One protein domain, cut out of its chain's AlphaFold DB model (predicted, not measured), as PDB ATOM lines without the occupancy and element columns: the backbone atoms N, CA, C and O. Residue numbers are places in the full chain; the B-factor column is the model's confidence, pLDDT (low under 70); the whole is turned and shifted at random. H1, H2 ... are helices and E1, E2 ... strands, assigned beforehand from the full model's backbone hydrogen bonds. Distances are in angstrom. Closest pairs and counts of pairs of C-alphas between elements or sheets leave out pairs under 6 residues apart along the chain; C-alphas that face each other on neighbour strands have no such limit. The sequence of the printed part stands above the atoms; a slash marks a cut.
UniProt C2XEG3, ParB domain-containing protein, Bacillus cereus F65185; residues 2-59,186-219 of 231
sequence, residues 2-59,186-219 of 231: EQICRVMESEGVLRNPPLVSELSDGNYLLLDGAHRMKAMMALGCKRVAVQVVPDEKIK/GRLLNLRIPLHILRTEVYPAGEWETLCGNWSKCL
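Overview. This is residues 2 to 59 and 186 to 219 of the 231 residues of the protein "ParB domain-containing protein" of Bacillus cereus F65185 (UniProt C2XEG3). Two helices, H1 and H2, cover one side of a core of extended chain, and the longest helix, H4, lies on the opposite side of the domain, with the short H3 between. A small two-stranded hairpin, E1 and E2, lies at another side, and residues 51 to 52 of a long unnamed stretch run beside E1. The 92 printed residues have four named helices and two named strands, in the order H1, E1, E2, H2, H3, H4; the sheet order is E1 - E2, antiparallel, and the class is mostly helix. The whole is compact, with a radius of gyration of the C-alphas of 13.4 A, and spans 36 by 32 by 24 A.

Arrangement. H1, residues 2 to 11, touches H2, residues 34 to 42; the closest C-alphas are those of Cys 5 and Ala 39, 5.0 A apart. They run the same way at a steep tilt of 69 degrees, only just short of about perpendicular. E1, residues 19 to 22, and E2, residues 28 to 32, are antiparallel neighbours in a hairpin, at 154 degrees between their directions; N 21 and O 29 are within hydrogen-bond range at 3.0 A, and N 29 and O 21 at 2.8 A. Residues 19 to 20 of E1 also pair with residues 51 to 52, parallel, and residues 13 to 14 pair with residues 193 to 194, antiparallel. H3, residues 195 to 199, is close to H1 but not clearly touching, with the C-alphas of Glu 9 and Leu 195 closest at 7.9 A. H2 and H3 are only just apart, at 8.4 A. H4, residues 205 to 218, is close to H3 but not clearly touching; the C-alphas of Ile 197 and Trp 208 are the closest, at 7.8 A. H4 is apart from H1, H2, E1 and E2. In H1, H2 and H3 every O i to N i+4 pair is within hydrogen-bond range, and in H4 9 of 10 are.

Along the chain. H1 begins at C-alpha 2, (-23.378, 10.331, 31.790), and measures 14.5 A from first to last C-alpha. E1 measures 10.4 A and E2 11.5 A, from C-alpha 28 at (-30.384, 2.328, 9.401). H2 measures 12.4 A and H3 6.3 A. H4, the longest at 20.2 A, ends at C-alpha 218, (-14.697, -17.411, 19.637).

Size, cuts and confidence. The two C-alphas farthest apart are those of Ser 10 and Ser 24, at 36.7 A. Residues 60 to 185 are not printed, and C-alphas 59 and 186 are 12.7 A apart across this cut, which falls in the link from H2 to H3. Of the links printed whole, E1 to E2, E2 to H2 and H3 to H4 are tight, H1 to E1 is short, and none is long. Residues 43 to 59 hold no named element. The mean pLDDT of the printed part is 94.2, and no printed residue is under 70.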
ATOM      1  N   GLU A   2     -24.749  10.147  31.275       77.94
ATOM      2  CA  GLU A   2     -23.378  10.331  31.790       77.94
ATOM      3  C   GLU A   2     -22.679   9.038  32.227       77.94
ATOM      4  O   GLU A   2     -21.522   8.829  31.880       77.94
ATOM      5  N   GLN A   3     -23.386   8.138  32.917       85.75
ATOM      6  CA  GLN A   3     -22.796   6.878  33.376       85.75
ATOM      7  C   GLN A   3     -22.300   5.992  32.225       85.75
ATOM      8  O   GLN A   3     -21.214   5.433  32.313       85.75
ATOM      9  N   ILE A   4     -23.061   5.886  31.129       86.69
ATOM     10  CA  ILE A   4     -22.675   5.049  29.982       86.69
ATOM     11  C   ILE A   4     -21.447   5.638  29.290       86.69
ATOM     12  O   ILE A   4     -20.552   4.883  28.931       86.69
ATOM     13  N   CYS A   5     -21.378   6.966  29.139       89.25
ATOM     14  CA  CYS A   5     -20.188   7.619  28.593       89.25
ATOM     15  C   CYS A   5     -18.960   7.353  29.469       89.25
ATOM     16  O   CYS A   5     -17.930   6.955  28.944       89.25
ATOM     17  N   ARG A   6     -19.079   7.521  30.795       90.31
ATOM     18  CA  ARG A   6     -17.970   7.292  31.737       90.31
ATOM     19  C   ARG A   6     -17.456   5.855  31.679       90.31
ATOM     20  O   ARG A   6     -16.253   5.662  31.562       90.31
ATOM     21  N   VAL A   7     -18.354   4.869  31.720       91.00
ATOM     22  CA  VAL A   7     -17.986   3.444  31.650       91.00
ATOM     23  C   VAL A   7     -17.316   3.127  30.311       91.00
ATOM     24  O   VAL A   7     -16.202   2.608  30.294       91.00
ATOM     25  N   MET A   8     -17.944   3.522  29.198       93.44
ATOM     26  CA  MET A   8     -17.422   3.288  27.849       93.44
ATOM     27  C   MET A   8     -16.031   3.913  27.658       93.44
ATOM     28  O   MET A   8     -15.136   3.245  27.146       93.44
ATOM     29  N   GLU A   9     -15.831   5.150  28.123       93.44
ATOM     30  CA  GLU A   9     -14.532   5.828  28.084       93.44
ATOM     31  C   GLU A   9     -13.492   5.115  28.951       93.44
ATOM     32  O   GLU A   9     -12.385   4.859  28.488       93.44
ATOM     33  N   SER A  10     -13.854   4.760  30.190       94.25
ATOM     34  CA  SER A  10     -12.933   4.142  31.151       94.25
ATOM     35  C   SER A  10     -12.413   2.782  30.691       94.25
ATOM     36  O   SER A  10     -11.261   2.442  30.940       94.25
ATOM     37  N   GLU A  11     -13.244   2.013  29.990       94.69
ATOM     38  CA  GLU A  11     -12.839   0.725  29.437       94.69
ATOM     39  C   GLU A  11     -12.184   0.831  28.066       94.69
ATOM     40  O   GLU A  11     -11.576  -0.133  27.603       94.69
ATOM     41  N   GLY A  12     -12.380   1.955  27.378       95.69
ATOM     42  CA  GLY A  12     -11.944   2.129  26.003       95.69
ATOM     43  C   GLY A  12     -12.610   1.162  25.023       95.69
ATOM     44  O   GLY A  12     -12.038   0.916  23.962       95.69
ATOM     45  N   VAL A  13     -13.794   0.606  25.331       95.88
ATOM     46  CA  VAL A  13     -14.513  -0.313  24.427       95.88
ATOM     47  C   VAL A  13     -16.026  -0.074  24.365       95.88
ATOM     48  O   VAL A  13     -16.683   0.255  25.350       95.88
ATOM     49  N   LEU A  14     -16.612  -0.365  23.204       95.81
ATOM     50  CA  LEU A  14     -18.031  -0.655  23.021       95.81
ATOM     51  C   LEU A  14     -18.256  -2.165  23.215       95.81
ATOM     52  O   LEU A  14     -17.976  -2.968  22.326       95.81
ATOM     53  N   ARG A  15     -18.783  -2.569  24.376       94.44
ATOM     54  CA  ARG A  15     -19.006  -3.994  24.711       94.44
ATOM     55  C   ARG A  15     -19.940  -4.710  23.739       94.44
ATOM     56  O   ARG A  15     -19.599  -5.766  23.218       94.44
ATOM     57  N   ASN A  16     -21.111  -4.123  23.511       94.88
ATOM     58  CA  ASN A  16     -22.196  -4.717  22.738       94.88
ATOM     59  C   ASN A  16     -22.528  -3.779  21.570       94.88
ATOM     60  O   ASN A  16     -22.901  -2.627  21.845       94.88
ATOM     61  N   PRO A  17     -22.443  -4.217  20.301       95.75
ATOM     62  CA  PRO A  17     -22.822  -3.374  19.171       95.75
ATOM     63  C   PRO A  17     -24.309  -2.974  19.266       95.75
ATOM     64  O   PRO A  17     -25.135  -3.779  19.713       95.75
ATOM     65  N   PRO A  18     -24.689  -1.734  18.902       96.69
ATOM     66  CA  PRO A  18     -26.084  -1.392  18.680       96.69
ATOM     67  C   PRO A  18     -26.693  -2.267  17.590       96.69
ATOM     68  O   PRO A  18     -26.010  -2.719  16.672       96.69
ATOM     69  N   LEU A  19     -27.994  -2.482  17.702       96.62
ATOM     70  CA  LEU A  19     -28.747  -3.329  16.798       96.62
ATOM     71  C   LEU A  19     -29.473  -2.465  15.775       96.62
ATOM     72  O   LEU A  19     -30.183  -1.533  16.167       96.62
ATOM     73  N   VAL A  20     -29.353  -2.804  14.496       96.94
ATOM     74  CA  VAL A  20     -30.004  -2.057  13.420       96.94
ATOM     75  C   VAL A  20     -30.675  -2.964  12.388       96.94
ATOM     76  O   VAL A  20     -30.320  -4.131  12.251       96.94
ATOM     77  N   SER A  21     -31.628  -2.402  11.651       96.12
ATOM     78  CA  SER A  21     -32.164  -2.951  10.396       96.12
ATOM     79  C   SER A  21     -31.980  -1.913   9.288       96.12
ATOM     80  O   SER A  21     -32.015  -0.711   9.557       96.12
ATOM     81  N   GLU A  22     -31.736  -2.362   8.060       95.12
ATOM     82  CA  GLU A  22     -31.548  -1.484   6.901       95.12
ATOM     83  C   GLU A  22     -32.864  -0.834   6.453       95.12
ATOM     84  O   GLU A  22     -33.937  -1.448   6.461       95.12
ATOM     85  N   LEU A  23     -32.770   0.436   6.064       94.00
ATOM     86  CA  LEU A  23     -33.830   1.201   5.415       94.00
ATOM     87  C   LEU A  23     -33.609   1.230   3.901       94.00
ATOM     88  O   LEU A  23     -32.516   0.968   3.400       94.00
ATOM     89  N   SER A  24     -34.667   1.572   3.170       89.00
ATOM     90  CA  SER A  24     -34.666   1.599   1.703       89.00
ATOM     91  C   SER A  24     -33.716   2.643   1.098       89.00
ATOM     92  O   SER A  24     -33.245   2.476  -0.025       89.00
ATOM     93  N   ASP A  25     -33.408   3.700   1.847       88.62
ATOM     94  CA  ASP A  25     -32.555   4.824   1.451       88.62
ATOM     95  C   ASP A  25     -31.072   4.638   1.832       88.62
ATOM     96  O   ASP A  25     -30.285   5.582   1.746       88.62
ATOM     97  N   GLY A  26     -30.686   3.437   2.278       89.19
ATOM     98  CA  GLY A  26     -29.333   3.127   2.748       89.19
ATOM     99  C   GLY A  26     -29.028   3.608   4.171       89.19
ATOM    100  O   GLY A  26     -27.915   3.400   4.654       89.19
ATOM    101  N   ASN A  27     -29.990   4.229   4.865       92.75
ATOM    102  CA  ASN A  27     -29.877   4.503   6.296       92.75
ATOM    103  C   ASN A  27     -30.238   3.263   7.131       92.75
ATOM    104  O   ASN A  27     -30.633   2.214   6.627       92.75
ATOM    105  N   TYR A  28     -30.124   3.401   8.450       94.44
ATOM    106  CA  TYR A  28     -30.384   2.328   9.401       94.44
ATOM    107  C   TYR A  28     -31.456   2.727  10.417       94.44
ATOM    108  O   TYR A  28     -31.400   3.800  11.023       94.44
ATOM    109  N   LEU A  29     -32.398   1.819  10.667       94.38
ATOM    110  CA  LEU A  29     -33.307   1.866  11.804       94.38
ATOM    111  C   LEU A  29     -32.587   1.339  13.044       94.38
ATOM    112  O   LEU A  29     -32.285   0.150  13.129       94.38
ATOM    113  N   LEU A  30     -32.364   2.202  14.034       94.50
ATOM    114  CA  LEU A  30     -31.841   1.785  15.332       94.50
ATOM    115  C   LEU A  30     -32.921   1.056  16.143       94.50
ATOM    116  O   LEU A  30     -33.907   1.658  16.563       94.50
ATOM    117  N   LEU A  31     -32.702  -0.230  16.401       93.94
ATOM    118  CA  LEU A  31     -33.632  -1.109  17.117       93.94
ATOM    119  C   LEU A  31     -33.289  -1.247  18.604       93.94
ATOM    120  O   LEU A  31     -34.167  -1.433  19.442       93.94
ATOM    121  N   ASP A  32     -32.003  -1.176  18.942       92.00
ATOM    122  CA  ASP A  32     -31.519  -1.210  20.319       92.00
ATOM    123  C   ASP A  32     -30.167  -0.497  20.435       92.00
ATOM    124  O   ASP A  32     -29.343  -0.529  19.524       92.00
ATOM    125  N   GLY A  33     -29.922   0.132  21.586       91.62
ATOM    126  CA  GLY A  33     -28.673   0.843  21.855       91.62
ATOM    127  C   GLY A  33     -28.723   2.358  21.659       91.62
ATOM    128  O   GLY A  33     -27.670   2.965  21.503       91.62
ATOM    129  N   ALA A  34     -29.893   3.001  21.748       90.94
ATOM    130  CA  ALA A  34     -30.022   4.467  21.672       90.94
ATOM    131  C   ALA A  34     -29.074   5.220  22.622       90.94
ATOM    132  O   ALA A  34     -28.437   6.196  22.230       90.94
ATOM    133  N   HIS A  35     -28.912   4.745  23.861       90.31
ATOM    134  CA  HIS A  35     -27.964   5.351  24.798       90.31
ATOM    135  C   HIS A  35     -26.496   5.098  24.426       90.31
ATOM    136  O   HIS A  35     -25.674   5.985  24.631       90.31
ATOM    137  N   ARG A  36     -26.171   3.930  23.851       93.94
ATOM    138  CA  ARG A  36     -24.822   3.617  23.348       93.94
ATOM    139  C   ARG A  36     -24.474   4.512  22.160       93.94
ATOM    140  O   ARG A  36     -23.396   5.088  22.146       93.94
ATOM    141  N   MET A  37     -25.409   4.700  21.226       93.69
ATOM    142  CA  MET A  37     -25.263   5.632  20.101       93.69
ATOM    143  C   MET A  37     -24.980   7.055  20.581       93.69
ATOM    144  O   MET A  37     -23.991   7.653  20.169       93.69
ATOM    145  N   LYS A  38     -25.797   7.570  21.512       92.88
ATOM    146  CA  LYS A  38     -25.581   8.901  22.100       92.88
ATOM    147  C   LYS A  38     -24.228   9.015  22.806       92.88
ATOM    148  O   LYS A  38     -23.576  10.045  22.677       92.88
ATOM    149  N   ALA A  39     -23.800   7.974  23.522       94.12
ATOM    150  CA  ALA A  39     -22.497   7.961  24.179       94.12
ATOM    151  C   ALA A  39     -21.348   8.019  23.167       94.12
ATOM    152  O   ALA A  39     -20.492   8.883  23.285       94.12
ATOM    153  N   MET A  40     -21.369   7.188  22.123       95.25
ATOM    154  CA  MET A  40     -20.348   7.222  21.069       95.25
ATOM    155  C   MET A  40     -20.272   8.584  20.370       95.25
ATOM    156  O   MET A  40     -19.173   9.080  20.130       95.25
ATOM    157  N   MET A  41     -21.419   9.217  20.098       94.19
ATOM    158  CA  MET A  41     -21.462  10.580  19.554       94.19
ATOM    159  C   MET A  41     -20.803  11.589  20.506       94.19
ATOM    160  O   MET A  41     -19.959  12.372  20.081       94.19
ATOM    161  N   ALA A  42     -21.146  11.544  21.798       94.88
ATOM    162  CA  ALA A  42     -20.569  12.430  22.812       94.88
ATOM    163  C   ALA A  42     -19.058  12.205  23.014       94.88
ATOM    164  O   ALA A  42     -18.332  13.142  23.327       94.88
ATOM    165  N   LEU A  43     -18.588  10.974  22.808       94.75
ATOM    166  CA  LEU A  43     -17.186  10.571  22.920       94.75
ATOM    167  C   LEU A  43     -16.373  10.800  21.633       94.75
ATOM    168  O   LEU A  43     -15.217  10.373  21.557       94.75
ATOM    169  N   GLY A  44     -16.957  11.454  20.625       95.25
ATOM    170  CA  GLY A  44     -16.269  11.837  19.392       95.25
ATOM    171  C   GLY A  44     -15.982  10.680  18.432       95.25
ATOM    172  O   GLY A  44     -15.121  10.821  17.563       95.25
ATOM    173  N   CYS A  45     -16.673   9.543  18.564       96.50
ATOM    174  CA  CYS A  45     -16.560   8.457  17.593       96.50
ATOM    175  C   CYS A  45     -17.031   8.934  16.211       96.50
ATOM    176  O   CYS A  45     -18.111   9.504  16.063       96.50
ATOM    177  N   LYS A  46     -16.221   8.665  15.187       95.69
ATOM    178  CA  LYS A  46     -16.466   9.020  13.782       95.69
ATOM    179  C   LYS A  46     -17.295   7.971  13.051       95.69
ATOM    180  O   LYS A  46     -17.823   8.226  11.974       95.69
ATOM    181  N   ARG A  47     -17.384   6.776  13.631       94.12
ATOM    182  CA  ARG A  47     -18.076   5.615  13.078       94.12
ATOM    183  C   ARG A  47     -18.591   4.729  14.202       94.12
ATOM    184  O   ARG A  47     -18.139   4.817  15.342       94.12
ATOM    185  N   VAL A  48     -19.567   3.888  13.872       93.25
ATOM    186  CA  VAL A  48     -20.196   2.969  14.818       93.25
ATOM    187  C   VAL A  48     -20.193   1.565  14.240       93.25
ATOM    188  O   VAL A  48     -20.682   1.343  13.137       93.25
ATOM    189  N   ALA A  49     -19.693   0.614  15.022       95.25
ATOM    190  CA  ALA A  49     -19.881  -0.798  14.741       95.25
ATOM    191  C   ALA A  49     -21.272  -1.240  15.215       95.25
ATOM    192  O   ALA A  49     -21.588  -1.140  16.401       95.25
ATOM    193  N   VAL A  50     -22.090  -1.726  14.286       96.94
ATOM    194  CA  VAL A  50     -23.472  -2.162  14.525       96.94
ATOM    195  C   VAL A  50     -23.655  -3.623  14.134       96.94
ATOM    196  O   VAL A  50     -22.938  -4.148  13.287       96.94
ATOM    197  N   GLN A  51     -24.650  -4.275  14.730       97.19
ATOM    198  CA  GLN A  51     -25.165  -5.547  14.249       97.19
ATOM    199  C   GLN A  51     -26.364  -5.268  13.341       97.19
ATOM    200  O   GLN A  51     -27.441  -4.915  13.828       97.19
ATOM    201  N   VAL A  52     -26.173  -5.442  12.034       97.06
ATOM    202  CA  VAL A  52     -27.266  -5.411  11.053       97.06
ATOM    203  C   VAL A  52     -28.028  -6.730  11.128       97.06
ATOM    204  O   VAL A  52     -27.421  -7.803  11.078       97.06
ATOM    205  N   VAL A  53     -29.349  -6.661  11.287       96.06
ATOM    206  CA  VAL A  53     -30.211  -7.842  11.398       96.06
ATOM    207  C   VAL A  53     -31.288  -7.827  10.315       96.06
ATOM    208  O   VAL A  53     -31.947  -6.800  10.144       96.06
ATOM    209  N   PRO A  54     -31.492  -8.961   9.616       94.94
ATOM    210  CA  PRO A  54     -32.569  -9.104   8.646       94.94
ATOM    211  C   PRO A  54     -33.958  -8.930   9.267       94.94
ATOM    212  O   PRO A  54     -34.208  -9.375  10.394       94.94
ATOM    213  N   ASP A  55     -34.871  -8.325   8.511       94.88
ATOM    214  CA  ASP A  55     -36.239  -8.010   8.938       94.88
ATOM    215  C   ASP A  55     -37.001  -9.235   9.458       94.88
ATOM    216  O   ASP A  55     -37.700  -9.147  10.466       94.88
ATOM    217  N   GLU A  56     -36.822 -10.400   8.836       94.12
ATOM    218  CA  GLU A  56     -37.507 -11.644   9.194       94.12
ATOM    219  C   GLU A  56     -37.125 -12.186  10.579       94.12
ATOM    220  O   GLU A  56     -37.876 -12.957  11.180       94.12
ATOM    221  N   LYS A  57     -35.972 -11.771  11.117       93.75
ATOM    222  CA  LYS A  57     -35.528 -12.150  12.466       93.75
ATOM    223  C   LYS A  57     -36.031 -11.187  13.541       93.75
ATOM    224  O   LYS A  57     -35.853 -11.461  14.729       93.75
ATOM    225  N   ILE A  58     -36.635 -10.067  13.148       95.25
ATOM    226  CA  ILE A  58     -37.024  -8.988  14.049       95.25
ATOM    227  C   ILE A  58     -38.501  -9.116  14.411       95.25
ATOM    228  O   ILE A  58     -39.392  -9.039  13.570       95.25
ATOM    229  N   LYS A  59     -38.768  -9.226  15.712       94.56
ATOM    230  CA  LYS A  59     -40.111  -9.092  16.275       94.56
ATOM    231  C   LYS A  59     -40.175  -7.825  17.112       94.56
ATOM    232  O   LYS A  59     -39.423  -7.675  18.080       94.56
ATOM    233  N   GLY A 186     -29.945 -14.464  18.383       90.50
ATOM    234  CA  GLY A 186     -28.595 -14.258  17.840       90.50
ATOM    235  C   GLY A 186     -28.051 -12.832  17.982       90.50
ATOM    236  O   GLY A 186     -27.347 -12.349  17.097       90.50
ATOM    237  N   ARG A 187     -28.369 -12.134  19.079       94.00
ATOM    238  CA  ARG A 187     -27.701 -10.867  19.428       94.00
ATOM    239  C   ARG A 187     -26.217 -11.124  19.698       94.00
ATOM    240  O   ARG A 187     -25.881 -12.023  20.465       94.00
ATOM    241  N   LEU A 188     -25.346 -10.316  19.104       94.69
ATOM    242  CA  LEU A 188     -23.921 -10.329  19.408       94.69
ATOM    243  C   LEU A 188     -23.693  -9.568  20.711       94.69
ATOM    244  O   LEU A 188     -24.035  -8.390  20.828       94.69
ATOM    245  N   LEU A 189     -23.121 -10.258  21.689       94.38
ATOM    246  CA  LEU A 189     -22.821  -9.718  23.007       94.38
ATOM    247  C   LEU A 189     -21.324  -9.848  23.283       94.38
ATOM    248  O   LEU A 189     -20.671 -10.774  22.811       94.38
ATOM    249  N   ASN A 190     -20.801  -8.911  24.067       94.31
ATOM    250  CA  ASN A 190     -19.433  -8.870  24.565       94.31
ATOM    251  C   ASN A 190     -18.348  -8.939  23.468       94.31
ATOM    252  O   ASN A 190     -17.313  -9.574  23.652       94.31
ATOM    253  N   LEU A 191     -18.560  -8.259  22.336       95.00
ATOM    254  CA  LEU A 191     -17.533  -8.108  21.295       95.00
ATOM    255  C   LEU A 191     -16.362  -7.222  21.748       95.00
ATOM    256  O   LEU A 191     -15.263  -7.361  21.218       95.00
ATOM    257  N   ARG A 192     -16.587  -6.327  22.726       95.31
ATOM    258  CA  ARG A 192     -15.571  -5.407  23.282       95.31
ATOM    259  C   ARG A 192     -14.796  -4.664  22.187       95.31
ATOM    260  O   ARG A 192     -13.576  -4.732  22.101       95.31
ATOM    261  N   ILE A 193     -15.533  -3.953  21.343       96.62
ATOM    262  CA  ILE A 193     -15.015  -3.237  20.178       96.62
ATOM    263  C   ILE A 193     -14.192  -2.032  20.657       96.62
ATOM    264  O   ILE A 193     -14.769  -1.155  21.301       96.62
ATOM    265  N   PRO A 194     -12.881  -1.953  20.374       96.75
ATOM    266  CA  PRO A 194     -12.045  -0.859  20.865       96.75
ATOM    267  C   PRO A 194     -12.546   0.514  20.412       96.75
ATOM    268  O   PRO A 194     -12.875   0.705  19.249       96.75
ATOM    269  N   LEU A 195     -12.601   1.504  21.302       96.25
ATOM    270  CA  LEU A 195     -13.061   2.847  20.939       96.25
ATOM    271  C   LEU A 195     -12.091   3.568  20.006       96.25
ATOM    272  O   LEU A 195     -12.533   4.408  19.223       96.25
ATOM    273  N   HIS A 196     -10.788   3.270  20.068       95.00
ATOM    274  CA  HIS A 196      -9.804   3.962  19.232       95.00
ATOM    275  C   HIS A 196     -10.108   3.769  17.745       95.00
ATOM    276  O   HIS A 196     -10.116   4.757  17.018       95.00
ATOM    277  N   ILE A 197     -10.496   2.559  17.320       95.56
ATOM    278  CA  ILE A 197     -10.865   2.272  15.919       95.56
ATOM    279  C   ILE A 197     -12.137   3.007  15.480       95.56
ATOM    280  O   ILE A 197     -12.344   3.260  14.296       95.56
ATOM    281  N   LEU A 198     -13.018   3.334  16.431       96.06
ATOM    282  CA  LEU A 198     -14.258   4.064  16.169       96.06
ATOM    283  C   LEU A 198     -14.019   5.577  16.084       96.06
ATOM    284  O   LEU A 198     -14.828   6.296  15.499       96.06
ATOM    285  N   ARG A 199     -12.914   6.064  16.660       95.56
ATOM    286  CA  ARG A 199     -12.504   7.476  16.693       95.56
ATOM    287  C   ARG A 199     -11.594   7.876  15.539       95.56
ATOM    288  O   ARG A 199     -11.483   9.070  15.270       95.56
ATOM    289  N   THR A 200     -10.941   6.927  14.870       93.88
ATOM    290  CA  THR A 200     -10.044   7.251  13.759       93.88
ATOM    291  C   THR A 200     -10.802   7.901  12.601       93.88
ATOM    292  O   THR A 200     -11.909   7.490  12.243       93.88
ATOM    293  N   GLU A 201     -10.181   8.905  11.980       93.31
ATOM    294  CA  GLU A 201     -10.722   9.563  10.783       93.31
ATOM    295  C   GLU A 201     -10.738   8.599   9.588       93.31
ATOM    296  O   GLU A 201     -11.748   8.456   8.890       93.31
ATOM    297  N   VAL A 202      -9.643   7.855   9.405       94.69
ATOM    298  CA  VAL A 202      -9.506   6.826   8.369       94.69
ATOM    299  C   VAL A 202     -10.005   5.485   8.900       94.69
ATOM    300  O   VAL A 202      -9.729   5.116  10.042       94.69
ATOM    301  N   TYR A 203     -10.746   4.756   8.066       93.31
ATOM    302  CA  TYR A 203     -11.251   3.430   8.403       93.31
ATOM    303  C   TYR A 203     -10.093   2.422   8.558       93.31
ATOM    304  O   TYR A 203      -9.364   2.195   7.588       93.31
ATOM    305  N   PRO A 204      -9.908   1.805   9.742       93.56
ATOM    306  CA  PRO A 204      -8.787   0.906  10.002       93.56
ATOM    307  C   PRO A 204      -9.108  -0.521   9.524       93.56
ATOM    308  O   PRO A 204      -9.296  -1.432  10.326       93.56
ATOM    309  N   ALA A 205      -9.191  -0.716   8.202       95.12
ATOM    310  CA  ALA A 205      -9.673  -1.958   7.584       95.12
ATOM    311  C   ALA A 205      -8.955  -3.225   8.087       95.12
ATOM    312  O   ALA A 205      -9.614  -4.159   8.533       95.12
ATOM    313  N   GLY A 206      -7.617  -3.241   8.101       97.00
ATOM    314  CA  GLY A 206      -6.854  -4.421   8.532       97.00
ATOM    315  C   GLY A 206      -7.030  -4.767  10.018       97.00
ATOM    316  O   GLY A 206      -7.104  -5.941  10.384       97.00
ATOM    317  N   GLU A 207      -7.149  -3.758  10.885       96.38
ATOM    318  CA  GLU A 207      -7.403  -3.964  12.318       96.38
ATOM    319  C   GLU A 207      -8.836  -4.482  12.538       96.38
ATOM    320  O   GLU A 207      -9.050  -5.426  13.299       96.38
ATOM    321  N   TRP A 208      -9.807  -3.943  11.793       96.69
ATOM    322  CA  TRP A 208     -11.195  -4.407  11.809       96.69
ATOM    323  C   TRP A 208     -11.350  -5.850  11.311       96.69
ATOM    324  O   TRP A 208     -12.038  -6.651  11.945       96.69
ATOM    325  N   GLU A 209     -10.690  -6.211  10.210       97.25
ATOM    326  CA  GLU A 209     -10.689  -7.575   9.672       97.25
ATOM    327  C   GLU A 209     -10.068  -8.565  10.662       97.25
ATOM    328  O   GLU A 209     -10.604  -9.655  10.873       97.25
ATOM    329  N   THR A 210      -8.992  -8.157  11.343       97.50
ATOM    330  CA  THR A 210      -8.365  -8.955  12.405       97.50
ATOM    331  C   THR A 210      -9.328  -9.184  13.573       97.50
ATOM    332  O   THR A 210      -9.475 -10.318  14.035       97.50
ATOM    333  N   LEU A 211     -10.035  -8.142  14.026       96.75
ATOM    334  CA  LEU A 211     -11.060  -8.260  15.071       96.75
ATOM    335  C   LEU A 211     -12.188  -9.211  14.649       96.75
ATOM    336  O   LEU A 211     -12.518 -10.135  15.394       96.75
ATOM    337  N   CYS A 212     -12.716  -9.058  13.432       96.38
ATOM    338  CA  CYS A 212     -13.745  -9.944  12.879       96.38
ATOM    339  C   CYS A 212     -13.281 -11.407  12.808       96.38
ATOM    340  O   CYS A 212     -14.025 -12.322  13.177       96.38
ATOM    341  N   GLY A 213     -12.043 -11.635  12.364       97.38
ATOM    342  CA  GLY A 213     -11.434 -12.960  12.291       97.38
ATOM    343  C   GLY A 213     -11.225 -13.612  13.659       97.38
ATOM    344  O   GLY A 213     -11.298 -14.835  13.770       97.38
ATOM    345  N   ASN A 214     -11.002 -12.817  14.706       96.19
ATOM    346  CA  ASN A 214     -10.899 -13.315  16.076       96.19
ATOM    347  C   ASN A 214     -12.277 -13.618  16.671       96.19
ATOM    348  O   ASN A 214     -12.473 -14.695  17.233       96.19
ATOM    349  N   TRP A 215     -13.251 -12.719  16.504       96.25
ATOM    350  CA  TRP A 215     -14.611 -12.941  17.000       96.25
ATOM    351  C   TRP A 215     -15.233 -14.197  16.394       96.25
ATOM    352  O   TRP A 215     -15.744 -15.030  17.139       96.25
ATOM    353  N   SER A 216     -15.126 -14.399  15.078       94.69
ATOM    354  CA  SER A 216     -15.722 -15.564  14.402       94.69
ATOM    355  C   SER A 216     -15.241 -16.916  14.947       94.69
ATOM    356  O   SER A 216     -16.010 -17.874  14.954       94.69
ATOM    357  N   LYS A 217     -14.011 -16.989  15.472       95.75
ATOM    358  CA  LYS A 217     -13.436 -18.196  16.090       95.75
ATOM    359  C   LYS A 217     -13.894 -18.427  17.532       95.75
ATOM    360  O   LYS A 217     -13.765 -19.537  18.039       95.75
ATOM    361  N   CYS A 218     -14.383 -17.387  18.207       94.56
ATOM    362  CA  CYS A 218     -14.697 -17.411  19.637       94.56
ATOM    363  C   CYS A 218     -16.192 -17.245  19.946       94.56
ATOM    364  O   CYS A 218     -16.578 -17.334  21.114       94.56
ATOM    365  N   LEU A 219     -17.035 -17.014  18.937       94.56
ATOM    366  CA  LEU A 219     -18.480 -16.901  19.115       94.56
ATOM    367  C   LEU A 219     -19.087 -18.219  19.603       94.56
ATOM    368  O   LEU A 219     -18.773 -19.304  19.113       94.56
TER     369      LEU A 219